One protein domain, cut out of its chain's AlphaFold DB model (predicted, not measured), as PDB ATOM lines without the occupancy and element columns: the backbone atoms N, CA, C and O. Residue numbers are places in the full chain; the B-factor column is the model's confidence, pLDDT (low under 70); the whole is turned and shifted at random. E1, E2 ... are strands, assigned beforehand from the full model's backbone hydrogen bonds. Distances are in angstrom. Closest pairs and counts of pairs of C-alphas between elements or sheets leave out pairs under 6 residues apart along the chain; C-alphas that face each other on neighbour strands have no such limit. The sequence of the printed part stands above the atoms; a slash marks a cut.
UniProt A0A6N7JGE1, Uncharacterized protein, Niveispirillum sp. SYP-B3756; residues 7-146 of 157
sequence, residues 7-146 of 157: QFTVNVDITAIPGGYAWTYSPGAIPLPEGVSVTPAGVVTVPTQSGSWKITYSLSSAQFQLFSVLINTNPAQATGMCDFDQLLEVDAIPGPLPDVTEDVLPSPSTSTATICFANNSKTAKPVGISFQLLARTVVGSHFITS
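Overview. This is residues 7 to 146 of the 157 residues of an uncharacterized protein of Niveispirillum sp. SYP-B3756 (UniProt A0A6N7JGE1). A strand sandwich: a long sheet, E2, E1, E4, E7, E6, curled like part of a barrel, faces a smaller sheet, E5, E9, E10, which E8 leads into from a small pair with E3 at one end. At the other end the long link from E6 to E7 makes an arm, of which residues 99 to 104 stick out. The printed part has 140 residues, with ten named strands, E1 to E10 in chain order, and no named helix; the class is all strand, with 70 residues in named strands. The five-strand sheet is mixed, in the order E2, E1, E4, E7, E6; the three-strand sheet and the pair E3, E8 are antiparallel. The whole is compact, with a radius of gyration of the C-alphas of 16.5 A, yet elongated, spanning 59 by 30 by 23 A.

Along the chain. E1, residues 7 to 17, is 31.8 A long and begins at C-alpha 7, (-41.654, -37.834, 46.530). E2, residues 20 to 27, measures 23.9 A, and E3 is residues 44 to 46. E4, residues 51 to 61, is 32.1 A long; E5, residues 64 to 71, 20.4 A, bends by 57 degrees at residue 67. E6 is residues 81 to 85, and E7, residues 109 to 119, 31.9 A, begins at C-alpha 109, (-21.267, -28.941, 48.513). E8, residues 127 to 129, runs on into E9, residues 131 to 137, 19.6 A, across a break of 1 residue. E10, residues 143 to 145, ends at C-alpha 145, (-19.932, -46.249, 41.157).

Arrangement. In the twisted five-strand sheet, E1 and E2 form a hairpin, with N 11 and O 26 2.8 A apart. E1 and E4 are parallel, with N 10 and O 56 at 2.8 A. E4 and E7 are antiparallel, with N 53 and O 117 at 2.8 A. E6 and E7, a hairpin, have N 118 and O 83 at 2.9 A. Across the sandwich, two sheets face to face, the best planes are 23 degrees apart; the closest C-alphas of E5 and E7 are those of Leu 66 and Ser 111, 5.5 A. E5 and E9 are antiparallel, with N 70 and O 132 at 2.8 A. E9 and E10 form a hairpin, with N 144 and O 135 at 2.8 A. E3 and E8 are antiparallel, with N 129 and O 44 at 3.0 A; residues 37 to 38 pair with residues 44 to 45 of E3. E2 and E9 are apart.

Size, cuts and confidence. The C-alphas farthest apart are those of Thr 101 and Lys 122, 58.7 A. The printed part has no cut. The links E2 to E3, 16 residues, and E6 to E7, 23 residues, are long. The mean pLDDT of the printed part is 72.3; 54 residues are under 70, among them residues 72 to 108 and 120 to 130.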
ATOM      1  N   GLN A   7     -43.040 -38.294  46.515       87.00
ATOM      2  CA  GLN A   7     -41.654 -37.834  46.530       87.00
ATOM      3  C   GLN A   7     -40.963 -38.090  47.862       87.00
ATOM      4  O   GLN A   7     -41.570 -37.954  48.923       87.00
ATOM      5  N   PHE A   8     -39.676 -38.417  47.807       87.12
ATOM      6  CA  PHE A   8     -38.822 -38.484  48.989       87.12
ATOM      7  C   PHE A   8     -37.349 -38.306  48.625       87.12
ATOM      8  O   PHE A   8     -36.938 -38.445  47.470       87.12
ATOM      9  N   THR A   9     -36.553 -38.015  49.650       89.50
ATOM     10  CA  THR A   9     -35.103 -37.857  49.535       89.50
ATOM     11  C   THR A   9     -34.400 -39.036  50.194       89.50
ATOM     12  O   THR A   9     -34.824 -39.507  51.249       89.50
ATOM     13  N   VAL A  10     -33.309 -39.489  49.588       89.38
ATOM     14  CA  VAL A  10     -32.363 -40.449  50.154       89.38
ATOM     15  C   VAL A  10     -31.047 -39.721  50.385       89.38
ATOM     16  O   VAL A  10     -30.449 -39.202  49.443       89.38
ATOM     17  N   ASN A  11     -30.594 -39.675  51.631       91.69
ATOM     18  CA  ASN A  11     -29.261 -39.189  51.949       91.69
ATOM     19  C   ASN A  11     -28.239 -40.261  51.568       91.69
ATOM     20  O   ASN A  11     -28.453 -41.449  51.828       91.69
ATOM     21  N   VAL A  12     -27.141 -39.826  50.964       91.12
ATOM     22  CA  VAL A  12     -26.034 -40.667  50.520       91.12
ATOM     23  C   VAL A  12     -24.767 -40.183  51.202       91.12
ATOM     24  O   VAL A  12     -24.456 -38.996  51.133       91.12
ATOM     25  N   ASP A  13     -24.011 -41.110  51.779       90.88
ATOM     26  CA  ASP A  13     -22.662 -40.849  52.272       90.88
ATOM     27  C   ASP A  13     -21.662 -41.764  51.564       90.88
ATOM     28  O   ASP A  13     -21.922 -42.949  51.336       90.88
ATOM     29  N   ILE A  14     -20.502 -41.199  51.226       89.62
ATOM     30  CA  ILE A  14     -19.398 -41.904  50.575       89.62
ATOM     31  C   ILE A  14     -18.171 -41.786  51.471       89.62
ATOM     32  O   ILE A  14     -17.687 -40.684  51.732       89.62
ATOM     33  N   THR A  15     -17.650 -42.925  51.921       87.88
ATOM     34  CA  THR A  15     -16.426 -42.993  52.726       87.88
ATOM     35  C   THR A  15     -15.345 -43.735  51.953       87.88
ATOM     36  O   THR A  15     -15.562 -44.862  51.508       87.88
ATOM     37  N   ALA A  16     -14.167 -43.129  51.798       85.44
ATOM     38  CA  ALA A  16     -13.011 -43.833  51.253       85.44
ATOM     39  C   ALA A  16     -12.550 -44.923  52.234       85.44
ATOM     40  O   ALA A  16     -12.374 -44.664  53.425       85.44
ATOM     41  N   ILE A  17     -12.345 -46.137  51.734       85.62
ATOM     42  CA  ILE A  17     -11.885 -47.292  52.512       85.62
ATOM     43  C   ILE A  17     -10.680 -47.938  51.817       85.62
ATOM     44  O   ILE A  17     -10.479 -47.731  50.616       85.62
ATOM     45  N   PRO A  18      -9.868 -48.747  52.521       85.69
ATOM     46  CA  PRO A  18      -8.829 -49.530  51.865       85.69
ATOM     47  C   PRO A  18      -9.428 -50.377  50.732       85.69
ATOM     48  O   PRO A  18     -10.284 -51.225  50.970       85.69
ATOM     49  N   GLY A  19      -8.995 -50.126  49.496       81.94
ATOM     50  CA  GLY A  19      -9.457 -50.862  48.316       81.94
ATOM     51  C   GLY A  19     -10.724 -50.328  47.636       81.94
ATOM     52  O   GLY A  19     -11.179 -50.962  46.688       81.94
ATOM     53  N   GLY A  20     -11.289 -49.184  48.049       86.81
ATOM     54  CA  GLY A  20     -12.413 -48.581  47.327       86.81
ATOM     55  C   GLY A  20     -13.217 -47.553  48.119       86.81
ATOM     56  O   GLY A  20     -12.668 -46.746  48.870       86.81
ATOM     57  N   TYR A  21     -14.538 -47.584  47.936       86.94
ATOM     58  CA  TYR A  21     -15.477 -46.638  48.539       86.94
ATOM     59  C   TYR A  21     -16.658 -47.382  49.161       86.94
ATOM     60  O   TYR A  21     -17.282 -48.221  48.512       86.94
ATOM     61  N   ALA A  22     -16.969 -47.054  50.410       87.88
ATOM     62  CA  ALA A  22     -18.189 -47.479  51.077       87.88
ATOM     63  C   ALA A  22     -19.298 -46.459  50.805       87.88
ATOM     64  O   ALA A  22     -19.074 -45.255  50.932       87.88
ATOM     65  N   TRP A  23     -20.481 -46.959  50.459       89.62
ATOM     66  CA  TRP A  23     -21.676 -46.160  50.203       89.62
ATOM     67  C   TRP A  23     -22.736 -46.523  51.230       89.62
ATOM     68  O   TRP A  23     -23.058 -47.703  51.377       89.62
ATOM     69  N   THR A  24     -23.286 -45.528  51.917       89.00
ATOM     70  CA  THR A  24     -24.404 -45.721  52.845       89.00
ATOM     71  C   THR A  24     -25.575 -44.841  52.466       89.00
ATOM     72  O   THR A  24     -25.406 -43.734  51.958       89.00
ATOM     73  N   TYR A  25     -26.773 -45.357  52.729       89.31
ATOM     74  CA  TYR A  25     -28.028 -44.733  52.344       89.31
ATOM     75  C   TYR A  25     -28.939 -44.632  53.555       89.31
ATOM     76  O   TYR A  25     -29.080 -45.592  54.318       89.31
ATOM     77  N   SER A  26     -29.583 -43.483  53.716       89.44
ATOM     78  CA  SER A  26     -30.573 -43.280  54.768       89.44
ATOM     79  C   SER A  26     -31.753 -42.441  54.276       89.44
ATOM     80  O   SER A  26     -31.614 -41.682  53.312       89.44
ATOM     81  N   PRO A  27     -32.939 -42.578  54.893       89.38
ATOM     82  CA  PRO A  27     -34.056 -41.688  54.607       89.38
ATOM     83  C   PRO A  27     -33.678 -40.220  54.847       89.38
ATOM     84  O   PRO A  27     -32.981 -39.896  55.809       89.38
ATOM     85  N   GLY A  28     -34.150 -39.337  53.968       86.56
ATOM     86  CA  GLY A  28     -34.041 -37.893  54.129       86.56
ATOM     87  C   GLY A  28     -34.913 -37.347  55.264       86.56
ATOM     88  O   GLY A  28     -35.567 -38.082  55.998       86.56
ATOM     89  N   ALA A  29     -34.949 -36.018  55.389       81.50
ATOM     90  CA  ALA A  29     -35.726 -35.339  56.434       81.50
ATOM     91  C   ALA A  29     -37.252 -35.487  56.268       81.50
ATOM     92  O   ALA A  29     -37.992 -35.382  57.244       81.50
ATOM     93  N   ILE A  30     -37.724 -35.712  55.038       80.94
ATOM     94  CA  ILE A  30     -39.138 -35.964  54.753       80.94
ATOM     95  C   ILE A  30     -39.417 -37.452  55.011       80.94
ATOM     96  O   ILE A  30     -38.696 -38.288  54.459       80.94
ATOM     97  N   PRO A  31     -40.448 -37.796  55.809       80.38
ATOM     98  CA  PRO A  31     -40.845 -39.181  56.013       80.38
ATOM     99  C   PRO A  31     -41.078 -39.904  54.688       80.38
ATOM    100  O   PRO A  31     -41.660 -39.347  53.756       80.38
ATOM    101  N   LEU A  32     -40.636 -41.157  54.616       83.50
ATOM    102  CA  LEU A  32     -40.901 -41.998  53.458       83.50
ATOM    103  C   LEU A  32     -42.419 -42.217  53.307       83.50
ATOM    104  O   LEU A  32     -43.092 -42.432  54.323       83.50
ATOM    105  N   PRO A  33     -42.963 -42.197  52.075       81.94
ATOM    106  CA  PRO A  33     -44.335 -42.615  51.818       81.94
ATOM    107  C   PRO A  33     -44.615 -44.015  52.382       81.94
ATOM    108  O   PRO A  33     -43.710 -44.843  52.511       81.94
ATOM    109  N   GLU A  34     -45.872 -44.293  52.720       80.06
ATOM    110  CA  GLU A  34     -46.260 -45.566  53.329       80.06
ATOM    111  C   GLU A  34     -45.835 -46.761  52.462       80.06
ATOM    112  O   GLU A  34     -46.115 -46.814  51.269       80.06
ATOM    113  N   GLY A  35     -45.146 -47.736  53.059       73.81
ATOM    114  CA  GLY A  35     -44.668 -48.926  52.350       73.81
ATOM    115  C   GLY A  35     -43.393 -48.719  51.524       73.81
ATOM    116  O   GLY A  35     -42.901 -49.684  50.936       73.81
ATOM    117  N   VAL A  36     -42.818 -47.511  51.513       80.19
ATOM    118  CA  VAL A  36     -41.456 -47.281  51.019       80.19
ATOM    119  C   VAL A  36     -40.449 -47.663  52.099       80.19
ATOM    120  O   VAL A  36     -40.597 -47.317  53.270       80.19
ATOM    121  N   SER A  37     -39.379 -48.345  51.700       82.38
ATOM    122  CA  SER A  37     -38.219 -48.567  52.564       82.38
ATOM    123  C   SER A  37     -36.924 -48.322  51.805       82.38
ATOM    124  O   SER A  37     -36.843 -48.568  50.603       82.38
ATOM    125  N   VAL A  38     -35.910 -47.838  52.520       82.25
ATOM    126  CA  VAL A  38     -34.553 -47.639  52.004       82.25
ATOM    127  C   VAL A  38     -33.624 -48.521  52.821       82.25
ATOM    128  O   VAL A  38     -33.567 -48.411  54.044       82.25
ATOM    129  N   THR A  39     -32.913 -49.418  52.149       80.31
ATOM    130  CA  THR A  39     -31.899 -50.252  52.801       80.31
ATOM    131  C   THR A  39     -30.563 -49.511  52.878       80.31
ATOM    132  O   THR A  39     -30.269 -48.701  51.996       80.31
ATOM    133  N   PRO A  40     -29.687 -49.851  53.841       76.12
ATOM    134  CA  PRO A  40     -28.329 -49.305  53.899       76.12
ATOM    135  C   PRO A  40     -27.469 -49.609  52.664       76.12
ATOM    136  O   PRO A  40     -26.421 -48.995  52.508       76.12
ATOM    137  N   ALA A  41     -27.894 -50.545  51.807       70.31
ATOM    138  CA  ALA A  41     -27.238 -50.898  50.547       70.31
ATOM    139  C   ALA A  41     -27.795 -50.134  49.328       70.31
ATOM    140  O   ALA A  41     -27.359 -50.376  48.208       70.31
ATOM    141  N   GLY A  42     -28.768 -49.235  49.517       68.88
ATOM    142  CA  GLY A  42     -29.310 -48.401  48.439       68.88
ATOM    143  C   GLY A  42     -30.470 -49.024  47.662       68.88
ATOM    144  O   GLY A  42     -30.950 -48.427  46.701       68.88
ATOM    145  N   VAL A  43     -30.975 -50.189  48.086       70.75
ATOM    146  CA  VAL A  43     -32.258 -50.707  47.583       70.75
ATOM    147  C   VAL A  43     -33.379 -49.842  48.128       70.75
ATOM    148  O   VAL A  43     -33.517 -49.725  49.350       70.75
ATOM    149  N   VAL A  44     -34.198 -49.302  47.230       72.19
ATOM    150  CA  VAL A  44     -35.471 -48.690  47.591       72.19
ATOM    151  C   VAL A  44     -36.576 -49.658  47.203       72.19
ATOM    152  O   VAL A  44     -36.730 -50.041  46.043       72.19
ATOM    153  N   THR A  45     -37.386 -50.047  48.175       73.56
ATOM    154  CA  THR A  45     -38.628 -50.751  47.866       73.56
ATOM    155  C   THR A  45     -39.708 -49.709  47.680       73.56
ATOM    156  O   THR A  45     -39.933 -48.913  48.590       73.56
ATOM    157  N   VAL A  46     -40.354 -49.704  46.518       68.06
ATOM    158  CA  VAL A  46     -41.446 -48.778  46.228       68.06
ATOM    159  C   VAL A  46     -42.761 -49.553  46.350       68.06
ATOM    160  O   VAL A  46     -42.882 -50.656  45.797       68.06
ATOM    161  N   PRO A  47     -43.742 -49.049  47.114       63.81
ATOM    162  CA  PRO A  47     -45.029 -49.699  47.282       63.81
ATOM    163  C   PRO A  47     -45.810 -49.710  45.965       63.81
ATOM    164  O   PRO A  47     -45.518 -48.997  45.006       63.81
ATOM    165  N   THR A  48     -46.868 -50.512  45.943       61.22
ATOM    166  CA  THR A  48     -47.789 -50.708  44.812       61.22
ATOM    167  C   THR A  48     -48.663 -49.500  44.503       61.22
ATOM    168  O   THR A  48     -49.578 -49.601  43.689       61.22
ATOM    169  N   GLN A  49     -48.466 -48.387  45.207       65.38
ATOM    170  CA  GLN A  49     -49.281 -47.206  45.020       65.38
ATOM    171  C   GLN A  49     -49.037 -46.662  43.614       65.38
ATOM    172  O   GLN A  49     -47.906 -46.351  43.221       65.38
ATOM    173  N   SER A  50     -50.127 -46.604  42.853       72.00
ATOM    174  CA  SER A  50     -50.115 -46.045  41.516       72.00
ATOM    175  C   SER A  50     -49.807 -44.558  41.578       72.00
ATOM    176  O   SER A  50     -50.294 -43.871  42.478       72.00
ATOM    177  N   GLY A  51     -49.056 -44.068  40.604       76.62
ATOM    178  CA  GLY A  51     -48.770 -42.648  40.463       76.62
ATOM    179  C   GLY A  51     -47.357 -42.381  39.979       76.62
ATOM    180  O   GLY A  51     -46.556 -43.298  39.763       76.62
ATOM    181  N   SER A  52     -47.062 -41.102  39.825       79.81
ATOM    182  CA  SER A  52     -45.734 -40.596  39.506       79.81
ATOM    183  C   SER A  52     -44.887 -40.505  40.772       79.81
ATOM    184  O   SER A  52     -45.323 -39.989  41.802       79.81
ATOM    185  N   TRP A  53     -43.652 -40.979  40.692       80.56
ATOM    186  CA  TRP A  53     -42.689 -41.008  41.784       80.56
ATOM    187  C   TRP A  53     -41.474 -40.153  41.448       80.56
ATOM    188  O   TRP A  53     -40.977 -40.217  40.327       80.56
ATOM    189  N   LYS A  54     -40.966 -39.409  42.434       84.56
ATOM    190  CA  LYS A  54     -39.692 -38.684  42.386       84.56
ATOM    191  C   LYS A  54     -38.810 -39.111  43.556       84.56
ATOM    192  O   LYS A  54     -39.157 -38.900  44.715       84.56
ATOM    193  N   ILE A  55     -37.648 -39.672  43.251       84.25
ATOM    194  CA  ILE A  55     -36.621 -39.998  44.241       84.25
ATOM    195  C   ILE A  55     -35.458 -39.043  44.036       84.25
ATOM    196  O   ILE A  55     -34.900 -38.986  42.942       84.25
ATOM    197  N   THR A  56     -35.075 -38.318  45.083       87.19
ATOM    198  CA  THR A  56     -33.889 -37.456  45.063       87.19
ATOM    199  C   THR A  56     -32.805 -38.049  45.950       87.19
ATOM    200  O   THR A  56     -32.970 -38.145  47.160       87.19
ATOM    201  N   TYR A  57     -31.675 -38.419  45.367       87.31
ATOM    202  CA  TYR A  57     -30.461 -38.757  46.099       87.31
ATOM    203  C   TYR A  57     -29.702 -37.478  46.405       87.31
ATOM    204  O   TYR A  57     -29.477 -36.678  45.502       87.31
ATOM    205  N   SER A  58     -29.318 -37.286  47.661       89.00
ATOM    206  CA  SER A  58     -28.614 -36.097  48.131       89.00
ATOM    207  C   SER A  58     -27.320 -36.499  48.818       89.00
ATOM    208  O   SER A  58     -27.339 -37.253  49.788       89.00
ATOM    209  N   LEU A  59     -26.203 -35.961  48.337       88.50
ATOM    210  CA  LEU A  59     -24.871 -36.148  48.899       88.50
ATOM    211  C   LEU A  59     -24.322 -34.791  49.327       88.50
ATOM    212  O   LEU A  59     -24.124 -33.920  48.480       88.50
ATOM    213  N   SER A  60     -24.042 -34.630  50.619       89.44
ATOM    214  CA  SER A  60     -23.325 -33.466  51.146       89.44
ATOM    215  C   SER A  60     -21.865 -33.842  51.356       89.44
ATOM    216  O   SER A  60     -21.529 -34.578  52.282       89.44
ATOM    217  N   SER A  61     -20.985 -33.393  50.460       85.00
ATOM    218  CA  SER A  61     -19.570 -33.749  50.521       85.00
ATOM    219  C   SER A  61     -18.675 -32.667  49.930       85.00
ATOM    220  O   SER A  61     -19.022 -31.976  48.976       85.00
ATOM    221  N   ALA A  62     -17.482 -32.542  50.505       83.50
ATOM    222  CA  ALA A  62     -16.385 -31.743  49.964       83.50
ATOM    223  C   ALA A  62     -15.580 -32.505  48.895       83.50
ATOM    224  O   ALA A  62     -14.870 -31.908  48.090       83.50
ATOM    225  N   GLN A  63     -15.649 -33.837  48.914       85.88
ATOM    226  CA  GLN A  63     -14.748 -34.708  48.156       85.88
ATOM    227  C   GLN A  63     -15.427 -35.366  46.962       85.88
ATOM    228  O   GLN A  63     -14.745 -35.756  46.014       85.88
ATOM    229  N   PHE A  64     -16.753 -35.480  46.993       85.19
ATOM    230  CA  PHE A  64     -17.519 -36.245  46.024       85.19
ATOM    231  C   PHE A  64     -18.718 -35.452  45.516       85.19
ATOM    232  O   PHE A  64     -19.322 -34.678  46.254       85.19
ATOM    233  N   GLN A  65     -19.079 -35.680  44.258       86.56
ATOM    234  CA  GLN A  65     -20.277 -35.121  43.640       86.56
ATOM    235  C   GLN A  65     -21.045 -36.216  42.918       86.56
ATOM    236  O   GLN A  65     -20.471 -36.903  42.070       86.56
ATOM    237  N   LEU A  66     -22.337 -36.347  43.219       85.06
ATOM    238  CA  LEU A  66     -23.253 -37.133  42.400       85.06
ATOM    239  C   LEU A  66     -23.409 -36.454  41.041       85.06
ATOM    240  O   LEU A  66     -23.532 -35.233  40.956       85.06
ATOM    241  N   PHE A  67     -23.399 -37.251  39.979       79.62
ATOM    242  CA  PHE A  67     -23.651 -36.742  38.631       79.62
ATOM    243  C   PHE A  67     -24.548 -37.654  37.803       79.62
ATOM    244  O   PHE A  67     -24.940 -37.265  36.712       79.62
ATOM    245  N   SER A  68     -24.852 -38.870  38.263       79.69
ATOM    246  CA  SER A  68     -25.836 -39.719  37.603       79.69
ATOM    247  C   SER A  68     -26.385 -40.771  38.554       79.69
ATOM    248  O   SER A  68     -25.798 -41.086  39.590       79.69
ATOM    249  N   VAL A  69     -27.522 -41.326  38.166       77.25
ATOM    250  CA  VAL A  69     -28.172 -42.445  38.827       77.25
ATOM    251  C   VAL A  69     -28.754 -43.352  37.753       77.25
ATOM    252  O   VAL A  69     -29.452 -42.897  36.858       77.25
ATOM    253  N   LEU A  70     -28.432 -44.634  37.810       74.38
ATOM    254  CA  LEU A  70     -28.913 -45.646  36.883       74.38
ATOM    255  C   LEU A  70     -29.921 -46.518  37.606       74.38
ATOM    256  O   LEU A  70     -29.698 -46.932  38.741       74.38
ATOM    257  N   ILE A  71     -31.017 -46.832  36.932       72.69
ATOM    258  CA  ILE A  71     -31.974 -47.823  37.407       72.69
ATOM    259  C   ILE A  71     -31.458 -49.192  36.983       72.69
ATOM    260  O   ILE A  71     -31.248 -49.438  35.800       72.69
ATOM    261  N   ASN A  72     -31.270 -50.082  37.949       66.50
ATOM    262  CA  ASN A  72     -30.826 -51.449  37.722       66.50
ATOM    263  C   ASN A  72     -31.846 -52.436  38.291       66.50
ATOM    264  O   ASN A  72     -31.555 -53.277  39.138       66.50
ATOM    265  N   THR A  73     -33.097 -52.263  37.879       62.34
ATOM    266  CA  THR A  73     -34.183 -53.147  38.287       62.34
ATOM    267  C   THR A  73     -34.165 -54.388  37.419       62.34
ATOM    268  O   THR A  73     -34.271 -54.287  36.198       62.34
ATOM    269  N   ASN A  74     -34.125 -55.566  38.041       57.72
ATOM    270  CA  ASN A  74     -34.440 -56.819  37.369       57.72
ATOM    271  C   ASN A  74     -35.751 -56.672  36.557       57.72
ATOM    272  O   ASN A  74     -36.811 -56.454  37.158       57.72
ATOM    273  N   PRO A  75     -35.723 -56.839  35.221       51.72
ATOM    274  CA  PRO A  75     -36.901 -56.694  34.365       51.72
ATOM    275  C   PRO A  75     -38.089 -57.572  34.786       51.72
ATOM    276  O   PRO A  75     -39.239 -57.197  34.571       51.72
ATOM    277  N   ALA A  76     -37.836 -58.715  35.438       51.88
ATOM    278  CA  ALA A  76     -38.883 -59.584  35.971       51.88
ATOM    279  C   ALA A  76     -39.660 -58.942  37.139       51.88
ATOM    280  O   ALA A  76     -40.847 -59.219  37.318       51.88
ATOM    281  N   GLN A  77     -39.004 -58.080  37.921       51.84
ATOM    282  CA  GLN A  77     -39.604 -57.356  39.045       51.84
ATOM    283  C   GLN A  77     -40.232 -56.025  38.614       51.84
ATOM    284  O   GLN A  77     -41.200 -55.601  39.231       51.84
ATOM    285  N   ALA A  78     -39.761 -55.411  37.524       52.09
ATOM    286  CA  ALA A  78     -40.300 -54.160  36.971       52.09
ATOM    287  C   ALA A  78     -41.635 -54.320  36.201       52.09
ATOM    288  O   ALA A  78     -42.086 -53.391  35.527       52.09
ATOM    289  N   THR A  79     -42.276 -55.493  36.264       49.31
ATOM    290  CA  THR A  79     -43.522 -55.780  35.541       49.31
ATOM    291  C   THR A  79     -44.655 -54.849  36.009       49.31
ATOM    292  O   THR A  79     -45.170 -54.973  37.115       49.31
ATOM    293  N   GLY A  80     -45.048 -53.891  35.156       49.78
ATOM    294  CA  GLY A  80     -46.124 -52.920  35.426       49.78
ATOM    295  C   GLY A  80     -45.686 -51.453  35.537       49.78
ATOM    296  O   GLY A  80     -46.541 -50.574  35.649       49.78
ATOM    297  N   MET A  81     -44.385 -51.162  35.462       55.12
ATOM    298  CA  MET A  81     -43.873 -49.793  35.345       55.12
ATOM    299  C   MET A  81     -43.893 -49.377  33.870       55.12
ATOM    300  O   MET A  81     -43.329 -50.077  33.034       55.12
ATOM    301  N   CYS A  82     -44.614 -48.305  33.527       43.47
ATOM    302  CA  CYS A  82     -44.863 -47.950  32.118       43.47
ATOM    303  C   CYS A  82     -43.966 -46.838  31.594       43.47
ATOM    304  O   CYS A  82     -43.863 -46.694  30.381       43.47
ATOM    305  N   ASP A  83     -43.394 -46.030  32.481       53.91
ATOM    306  CA  ASP A  83     -42.720 -44.808  32.072       53.91
ATOM    307  C   ASP A  83     -41.580 -44.494  33.035       53.91
ATOM    308  O   ASP A  83     -41.770 -44.462  34.256       53.91
ATOM    309  N   PHE A  84     -40.388 -44.322  32.479       54.69
ATOM    310  CA  PHE A  84     -39.174 -43.989  33.207       54.69
ATOM    311  C   PHE A  84     -38.562 -42.769  32.536       54.69
ATOM    312  O   PHE A  84     -37.965 -42.890  31.470       54.69
ATOM    313  N   ASP A  85     -38.665 -41.622  33.199       52.38
ATOM    314  CA  ASP A  85     -37.956 -40.418  32.795       52.38
ATOM    315  C   ASP A  85     -36.824 -40.171  33.789       52.38
ATOM    316  O   ASP A  85     -37.013 -39.700  34.916       52.38
ATOM    317  N   GLN A  86     -35.605 -40.494  33.365       52.47
ATOM    318  CA  GLN A  86     -34.418 -40.128  34.117       52.47
ATOM    319  C   GLN A  86     -34.139 -38.636  33.906       52.47
ATOM    320  O   GLN A  86     -33.425 -38.235  32.987       52.47
ATOM    321  N   LEU A  87     -34.704 -37.804  34.776       51.06
ATOM    322  CA  LEU A  87     -34.371 -36.387  34.847       51.06
ATOM    323  C   LEU A  87     -33.206 -36.192  35.813       51.06
ATOM    324  O   LEU A  87     -33.374 -36.166  37.032       51.06
ATOM    325  N   LEU A  88     -32.010 -36.061  35.242       54.72
ATOM    326  CA  LEU A  88     -30.813 -35.706  35.983       54.72
ATOM    327  C   LEU A  88     -30.812 -34.198  36.276       54.72
ATOM    328  O   LEU A  88     -30.504 -33.388  35.405       54.72
ATOM    329  N   GLU A  89     -31.126 -33.839  37.517       57.03
ATOM    330  CA  GLU A  89     -30.968 -32.483  38.046       57.03
ATOM    331  C   GLU A  89     -29.766 -32.469  39.003       57.03
ATOM    332  O   GLU A  89     -29.835 -32.989  40.120       57.03
ATOM    333  N   VAL A  90     -28.638 -31.933  38.524       54.72
ATOM    334  CA  VAL A  90     -27.423 -31.735  39.327       54.72
ATOM    335  C   VAL A  90     -27.405 -30.290  39.803       54.72
ATOM    336  O   VAL A  90     -26.843 -29.421  39.138       54.72
ATOM    337  N   ASP A  91     -27.985 -30.041  40.972       57.12
ATOM    338  CA  ASP A  91     -27.712 -28.816  41.711       57.12
ATOM    339  C   ASP A  91     -26.459 -29.049  42.546       57.12
ATOM    340  O   ASP A  91     -26.492 -29.673  43.604       57.12
ATOM    341  N   ALA A  92     -25.320 -28.574  42.047       51.94
ATOM    342  CA  ALA A  92     -24.181 -28.304  42.903       51.94
ATOM    343  C   ALA A  92     -24.362 -26.877  43.409       51.94
ATOM    344  O   ALA A  92     -24.141 -25.940  42.644       51.94
ATOM    345  N   ILE A  93     -24.760 -26.687  44.670       49.44
ATOM    346  CA  ILE A  93     -24.601 -25.365  45.289       49.44
ATOM    347  C   ILE A  93     -23.090 -25.164  45.386       49.44
ATOM    348  O   ILE A  93     -22.448 -25.886  46.160       49.44
ATOM    349  N   PRO A  94     -22.482 -24.257  44.598       45.12
ATOM    350  CA  PRO A  94     -21.064 -24.022  44.720       45.12
ATOM    351  C   PRO A  94     -20.876 -23.401  46.101       45.12
ATOM    352  O   PRO A  94     -21.300 -22.270  46.349       45.12
ATOM    353  N   GLY A  95     -20.250 -24.140  47.016       46.31
ATOM    354  CA  GLY A  95     -19.514 -23.476  48.081       46.31
ATOM    355  C   GLY A  95     -18.529 -22.498  47.426       46.31
ATOM    356  O   GLY A  95     -18.116 -22.741  46.284       46.31
ATOM    357  N   PRO A  96     -18.180 -21.378  48.080       46.34
ATOM    358  CA  PRO A  96     -17.191 -20.458  47.532       46.34
ATOM    359  C   PRO A  96     -15.964 -21.257  47.081       46.34
ATOM    360  O   PRO A  96     -15.463 -22.097  47.833       46.34
ATOM    361  N   LEU A  97     -15.542 -21.047  45.828       48.44
ATOM    362  CA  LEU A  97     -14.318 -21.646  45.301       48.44
ATOM    363  C   LEU A  97     -13.196 -21.309  46.291       48.44
ATOM    364  O   LEU A  97     -13.031 -20.123  46.594       48.44
ATOM    365  N   PRO A  98     -12.482 -22.304  46.846       47.69
ATOM    366  CA  PRO A  98     -11.390 -22.009  47.753       47.69
ATOM    367  C   PRO A  98     -10.365 -21.165  46.996       47.69
ATOM    368  O   PRO A  98      -9.965 -21.506  45.880       47.69
ATOM    369  N   ASP A  99      -9.986 -20.038  47.596       49.16
ATOM    370  CA  ASP A  99      -8.802 -19.301  47.180       49.16
ATOM    371  C   ASP A  99      -7.616 -20.276  47.219       49.16
ATOM    372  O   ASP A  99      -7.526 -21.104  48.129       49.16
ATOM    373  N   VAL A 100      -6.754 -20.251  46.203       49.41
ATOM    374  CA  VAL A 100      -5.791 -21.330  45.884       49.41
ATOM    375  C   VAL A 100      -4.595 -21.362  46.854       49.41
ATOM    376  O   VAL A 100      -3.501 -21.804  46.513       49.41
ATOM    377  N   THR A 101      -4.773 -20.883  48.081       55.31
ATOM    378  CA  THR A 101      -3.825 -21.098  49.167       55.31
ATOM    379  C   THR A 101      -3.989 -22.531  49.664       55.31
ATOM    380  O   THR A 101      -5.018 -22.886  50.236       55.31
ATOM    381  N   GLU A 102      -2.981 -23.352  49.370       55.62
ATOM    382  CA  GLU A 102      -2.846 -24.746  49.798       55.62
ATOM    383  C   GLU A 102      -3.216 -24.925  51.292       55.62
ATOM    384  O   GLU A 102      -2.953 -24.042  52.103       55.62
ATOM    385  N   ASP A 103      -3.835 -26.066  51.628       50.97
ATOM    386  CA  ASP A 103      -4.322 -26.517  52.956       50.97
ATOM    387  C   ASP A 103      -5.769 -26.221  53.410       50.97
ATOM    388  O   ASP A 103      -6.144 -26.614  54.518       50.97
ATOM    389  N   VAL A 104      -6.661 -25.672  52.573       53.16
ATOM    390  CA  VAL A 104      -8.100 -25.600  52.922       53.16
ATOM    391  C   VAL A 104      -8.904 -26.656  52.159       53.16
ATOM    392  O   VAL A 104      -9.083 -26.567  50.944       53.16
ATOM    393  N   LEU A 105      -9.422 -27.666  52.875       55.69
ATOM    394  CA  LEU A 105     -10.424 -28.588  52.324       55.69
ATOM    395  C   LEU A 105     -11.622 -27.769  51.807       55.69
ATOM    396  O   LEU A 105     -12.114 -26.909  52.546       55.69
ATOM    397  N   PRO A 106     -12.113 -28.012  50.577       58.62
ATOM    398  CA  PRO A 106     -13.269 -27.286  50.063       58.62
ATOM    399  C   PRO A 106     -14.457 -27.452  51.018       58.62
ATOM    400  O   PRO A 106     -14.636 -28.505  51.631       58.62
ATOM    401  N   SER A 107     -15.273 -26.407  51.167       64.06
ATOM    402  CA  SER A 107     -16.508 -26.516  51.950       64.06
ATOM    403  C   SER A 107     -17.420 -27.576  51.317       64.06
ATOM    404  O   SER A 107     -17.459 -27.668  50.086       64.06
ATOM    405  N   PRO A 108     -18.146 -28.383  52.112       68.50
ATOM    406  CA  PRO A 108     -19.020 -29.405  51.558       68.50
ATOM    407  C   PRO A 108     -20.076 -28.762  50.658       68.50
ATOM    408  O   PRO A 108     -20.761 -27.821  51.059       68.50
ATOM    409  N   SER A 109     -20.192 -29.280  49.439       74.81
ATOM    410  CA  SER A 109     -21.267 -28.941  48.513       74.81
ATOM    411  C   SER A 109     -22.314 -30.045  48.539       74.81
ATOM    412  O   SER A 109     -21.967 -31.230  48.540       74.81
ATOM    413  N   THR A 110     -23.587 -29.666  48.523       83.81
ATOM    414  CA  THR A 110     -24.663 -30.622  48.264       83.81
ATOM    415  C   THR A 110     -24.742 -30.863  46.766       83.81
ATOM    416  O   THR A 110     -24.762 -29.907  45.995       83.81
ATOM    417  N   SER A 111     -24.770 -32.134  46.373       85.31
ATOM    418  CA  SER A 111     -25.040 -32.586  45.011       85.31
ATOM    419  C   SER A 111     -26.229 -33.535  45.016       85.31
ATOM    420  O   SER A 111     -26.361 -34.360  45.928       85.31
ATOM    421  N   THR A 112     -27.085 -33.424  44.004       86.19
ATOM    422  CA  THR A 112     -28.277 -34.263  43.868       86.19
ATOM    423  C   THR A 112     -28.268 -35.084  42.589       86.19
ATOM    424  O   THR A 112     -27.705 -34.682  41.573       86.19
ATOM    425  N   ALA A 113     -28.913 -36.247  42.638       83.88
ATOM    426  CA  ALA A 113     -29.308 -37.007  41.458       83.88
ATOM    427  C   ALA A 113     -30.761 -37.451  41.628       83.88
ATOM    428  O   ALA A 113     -31.133 -37.969  42.680       83.88
ATOM    429  N   THR A 114     -31.586 -37.252  40.606       82.00
ATOM    430  CA  THR A 114     -33.026 -37.502  40.688       82.00
ATOM    431  C   THR A 114     -33.457 -38.581  39.706       82.00
ATOM    432  O   THR A 114     -32.924 -38.695  38.604       82.00
ATOM    433  N   ILE A 115     -34.440 -39.378  40.121       78.81
ATOM    434  CA  ILE A 115     -35.166 -40.306  39.257       78.81
ATOM    435  C   ILE A 115     -36.645 -39.986  39.337       78.81
ATOM    436  O   ILE A 115     -37.195 -39.907  40.438       78.81
ATOM    437  N   CYS A 116     -37.283 -39.888  38.173       79.12
ATOM    438  CA  CYS A 116     -38.728 -39.870  38.054       79.12
ATOM    439  C   CYS A 116     -39.211 -41.146  37.349       79.12
ATOM    440  O   CYS A 116     -38.611 -41.607  36.380       79.12
ATOM    441  N   PHE A 117     -40.292 -41.747  37.835       75.19
ATOM    442  CA  PHE A 117     -40.919 -42.892  37.172       75.19
ATOM    443  C   PHE A 117     -42.411 -42.950  37.469       75.19
ATOM    444  O   PHE A 117     -42.859 -42.500  38.519       75.19
ATOM    445  N   ALA A 118     -43.183 -43.553  36.572       74.06
ATOM    446  CA  ALA A 118     -44.590 -43.844  36.795       74.06
ATOM    447  C   ALA A 118     -44.769 -45.312  37.201       74.06
ATOM    448  O   ALA A 118     -44.443 -46.238  36.448       74.06
ATOM    449  N   ASN A 119     -45.334 -45.533  38.389       71.06
ATOM    450  CA  ASN A 119     -45.816 -46.846  38.785       71.06
ATOM    451  C   ASN A 119     -47.289 -46.971  38.382       71.06
ATOM    452  O   ASN A 119     -48.163 -46.385  39.010       71.06
ATOM    453  N   ASN A 120     -47.567 -47.759  37.346       66.38
ATOM    454  CA  ASN A 120     -48.933 -48.089  36.928       66.38
ATOM    455  C   ASN A 120     -49.295 -49.535  37.287       66.38
ATOM    456  O   ASN A 120     -50.280 -50.085  36.780       66.38
ATOM    457  N   SER A 121     -48.483 -50.180  38.131       61.53
ATOM    458  CA  SER A 121     -48.691 -51.570  38.479       61.53
ATOM    459  C   SER A 121     -49.997 -51.734  39.248       61.53
ATOM    460  O   SER A 121     -50.220 -51.130  40.292       61.53
ATOM    461  N   LYS A 122     -50.866 -52.605  38.730       57.97
ATOM    462  CA  LYS A 122     -52.091 -53.050  39.407       57.97
ATOM    463  C   LYS A 122     -51.830 -54.215  40.368       57.97
ATOM    464  O   LYS A 122     -52.774 -54.778  40.918       57.97
ATOM    465  N   THR A 123     -50.575 -54.650  40.515       54.53
ATOM    466  CA  THR A 123     -50.240 -55.808  41.350       54.53
ATOM    467  C   THR A 123     -50.135 -55.411  42.815       54.53
ATOM    468  O   THR A 123     -49.500 -54.417  43.130       54.53
ATOM    469  N   ALA A 124     -50.670 -56.237  43.715       53.88
ATOM    470  CA  ALA A 124     -50.617 -56.035  45.168       53.88
ATOM    471  C   ALA A 124     -49.248 -56.353  45.818       53.88
ATOM    472  O   ALA A 124     -49.161 -56.453  47.040       53.88
ATOM    473  N   LYS A 125     -48.177 -56.545  45.032       58.56
ATOM    474  CA  LYS A 125     -46.831 -56.855  45.541       58.56
ATOM    475  C   LYS A 125     -45.872 -55.680  45.307       58.56
ATOM    476  O   LYS A 125     -45.805 -55.222  44.169       58.56
ATOM    477  N   PRO A 126     -45.124 -55.218  46.330       59.09
ATOM    478  CA  PRO A 126     -44.128 -54.160  46.171       59.09
ATOM    479  C   PRO A 126     -43.107 -54.506  45.088       59.09
ATOM    480  O   PRO A 126     -42.662 -55.654  44.997       59.09
ATOM    481  N   VAL A 127     -42.718 -53.507  44.298       63.12
ATOM    482  CA  VAL A 127     -41.654 -53.643  43.301       63.12
ATOM    483  C   VAL A 127     -40.374 -53.094  43.922       63.12
ATOM    484  O   VAL A 127     -40.290 -51.923  44.293       63.12
ATOM    485  N   GLY A 128     -39.377 -53.963  44.084       63.44
ATOM    486  CA  GLY A 128     -38.042 -53.541  44.492       63.44
ATOM    487  C   GLY A 128     -37.358 -52.857  43.318       63.44
ATOM    488  O   GLY A 128     -37.133 -53.502  42.297       63.44
ATOM    489  N   ILE A 129     -37.026 -51.575  43.458       66.94
ATOM    490  CA  ILE A 129     -36.246 -50.844  42.463       66.94
ATOM    491  C   ILE A 129     -34.840 -50.695  43.029       66.94
ATOM    492  O   ILE A 129     -34.625 -50.241  44.154       66.94
ATOM    493  N   SER A 130     -33.862 -51.166  42.273       69.31
ATOM    494  CA  SER A 130     -32.462 -51.011  42.639       69.31
ATOM    495  C   SER A 130     -31.829 -49.983  41.738       69.31
ATOM    496  O   SER A 130     -32.210 -49.836  40.577       69.31
ATOM    497  N   PHE A 131     -30.877 -49.254  42.298       73.19
ATOM    498  CA  PHE A 131     -30.235 -48.154  41.614       73.19
ATOM    499  C   PHE A 131     -28.737 -48.236  41.817       73.19
ATOM    500  O   PHE A 131     -28.259 -48.695  42.855       73.19
ATOM    501  N   GLN A 132     -28.013 -47.750  40.824       77.94
ATOM    502  CA  GLN A 132     -26.590 -47.517  40.902       77.94
ATOM    503  C   GLN A 132     -26.338 -46.016  40.808       77.94
ATOM    504  O   GLN A 132     -26.709 -45.379  39.826       77.94
ATOM    505  N   LEU A 133     -25.702 -45.439  41.820       82.06
ATOM    506  CA  LEU A 133     -25.269 -44.049  41.785       82.06
ATOM    507  C   LEU A 133     -23.891 -43.944  41.150       82.06
ATOM    508  O   LEU A 133     -23.016 -44.779  41.383       82.06
ATOM    509  N   LEU A 134     -23.690 -42.885  40.374       84.06
ATOM    510  CA  LEU A 134     -22.380 -42.497  39.886       84.06
ATOM    511  C   LEU A 134     -22.003 -41.176  40.541       84.06
ATOM    512  O   LEU A 134     -22.721 -40.173  40.437       84.06
ATOM    513  N   ALA A 135     -20.848 -41.185  41.195       85.50
ATOM    514  CA  ALA A 135     -20.210 -39.990  41.707       85.50
ATOM    515  C   ALA A 135     -18.839 -39.800  41.066       85.50
ATOM    516  O   ALA A 135     -18.240 -40.717  40.506       85.50
ATOM    517  N   ARG A 136     -18.336 -38.577  41.149       83.69
ATOM    518  CA  ARG A 136     -16.961 -38.241  40.797       83.69
ATOM    519  C   ARG A 136     -16.254 -37.630  41.992       83.69
ATOM    520  O   ARG A 136     -16.896 -36.970  42.812       83.69
ATOM    521  N   THR A 137     -14.942 -37.803  42.069       81.94
ATOM    522  CA  THR A 137     -14.125 -37.030  43.004       81.94
ATOM    523  C   THR A 137     -14.052 -35.575  42.542       81.94
ATOM    524  O   THR A 137     -13.883 -35.297  41.354       81.94
ATOM    525  N   VAL A 138     -14.175 -34.631  43.473       77.38
ATOM    526  CA  VAL A 138     -14.036 -33.190  43.190       77.38
ATOM    527  C   VAL A 138     -12.613 -32.888  42.724       77.38
ATOM    528  O   VAL A 138     -12.404 -32.178  41.743       77.38
ATOM    529  N   VAL A 139     -11.627 -33.498  43.386       71.19
ATOM    530  CA  VAL A 139     -10.215 -33.421  43.006       71.19
ATOM    531  C   VAL A 139      -9.883 -34.606  42.099       71.19
ATOM    532  O   VAL A 139     -10.122 -35.757  42.459       71.19
ATOM    533  N   GLY A 140      -9.356 -34.337  40.903       67.44
ATOM    534  CA  GLY A 140      -8.933 -35.366  39.942       67.44
ATOM    535  C   GLY A 140     -10.033 -35.935  39.037       67.44
ATOM    536  O   GLY A 140      -9.702 -36.569  38.043       67.44
ATOM    537  N   SER A 141     -11.322 -35.671  39.301       72.62
ATOM    538  CA  SER A 141     -12.454 -36.113  38.457       72.62
ATOM    539  C   SER A 141     -12.509 -37.628  38.197       72.62
ATOM    540  O   SER A 141     -12.939 -38.068  37.131       72.62
ATOM    541  N   HIS A 142     -12.087 -38.445  39.163       81.94
ATOM    542  CA  HIS A 142     -12.176 -39.899  39.053       81.94
ATOM    543  C   HIS A 142     -13.619 -40.352  39.265       81.94
ATOM    544  O   HIS A 142     -14.277 -39.913  40.209       81.94
ATOM    545  N   PHE A 143     -14.098 -41.247  38.405       84.00
ATOM    546  CA  PHE A 143     -15.447 -41.798  38.493       84.00
ATOM    547  C   PHE A 143     -15.510 -42.959  39.480       84.00
ATOM    548  O   PHE A 143     -14.659 -43.846  39.468       84.00
ATOM    549  N   ILE A 144     -16.550 -42.956  40.306       85.81
ATOM    550  CA  ILE A 144     -16.844 -44.000  41.279       85.81
ATOM    551  C   ILE A 144     -18.316 -44.393  41.159       85.81
ATOM    552  O   ILE A 144     -19.199 -43.551  40.994       85.81
ATOM    553  N   THR A 145     -18.582 -45.689  41.230       84.00
ATOM    554  CA  THR A 145     -19.932 -46.249  41.157       84.00
ATOM    555  C   THR A 145     -20.303 -46.835  42.503       84.00
ATOM    556  O   THR A 145     -19.469 -47.481  43.146       84.00
ATOM    557  N   SER A 146     -21.557 -46.676  42.911       81.44
ATOM    558  CA  SER A 146     -22.067 -47.469  44.016       81.44
ATOM    559  C   SER A 146     -22.070 -48.957  43.643       81.44
ATOM    560  O   SER A 146     -22.213 -49.301  42.459       81.44
TER     561      SER A 146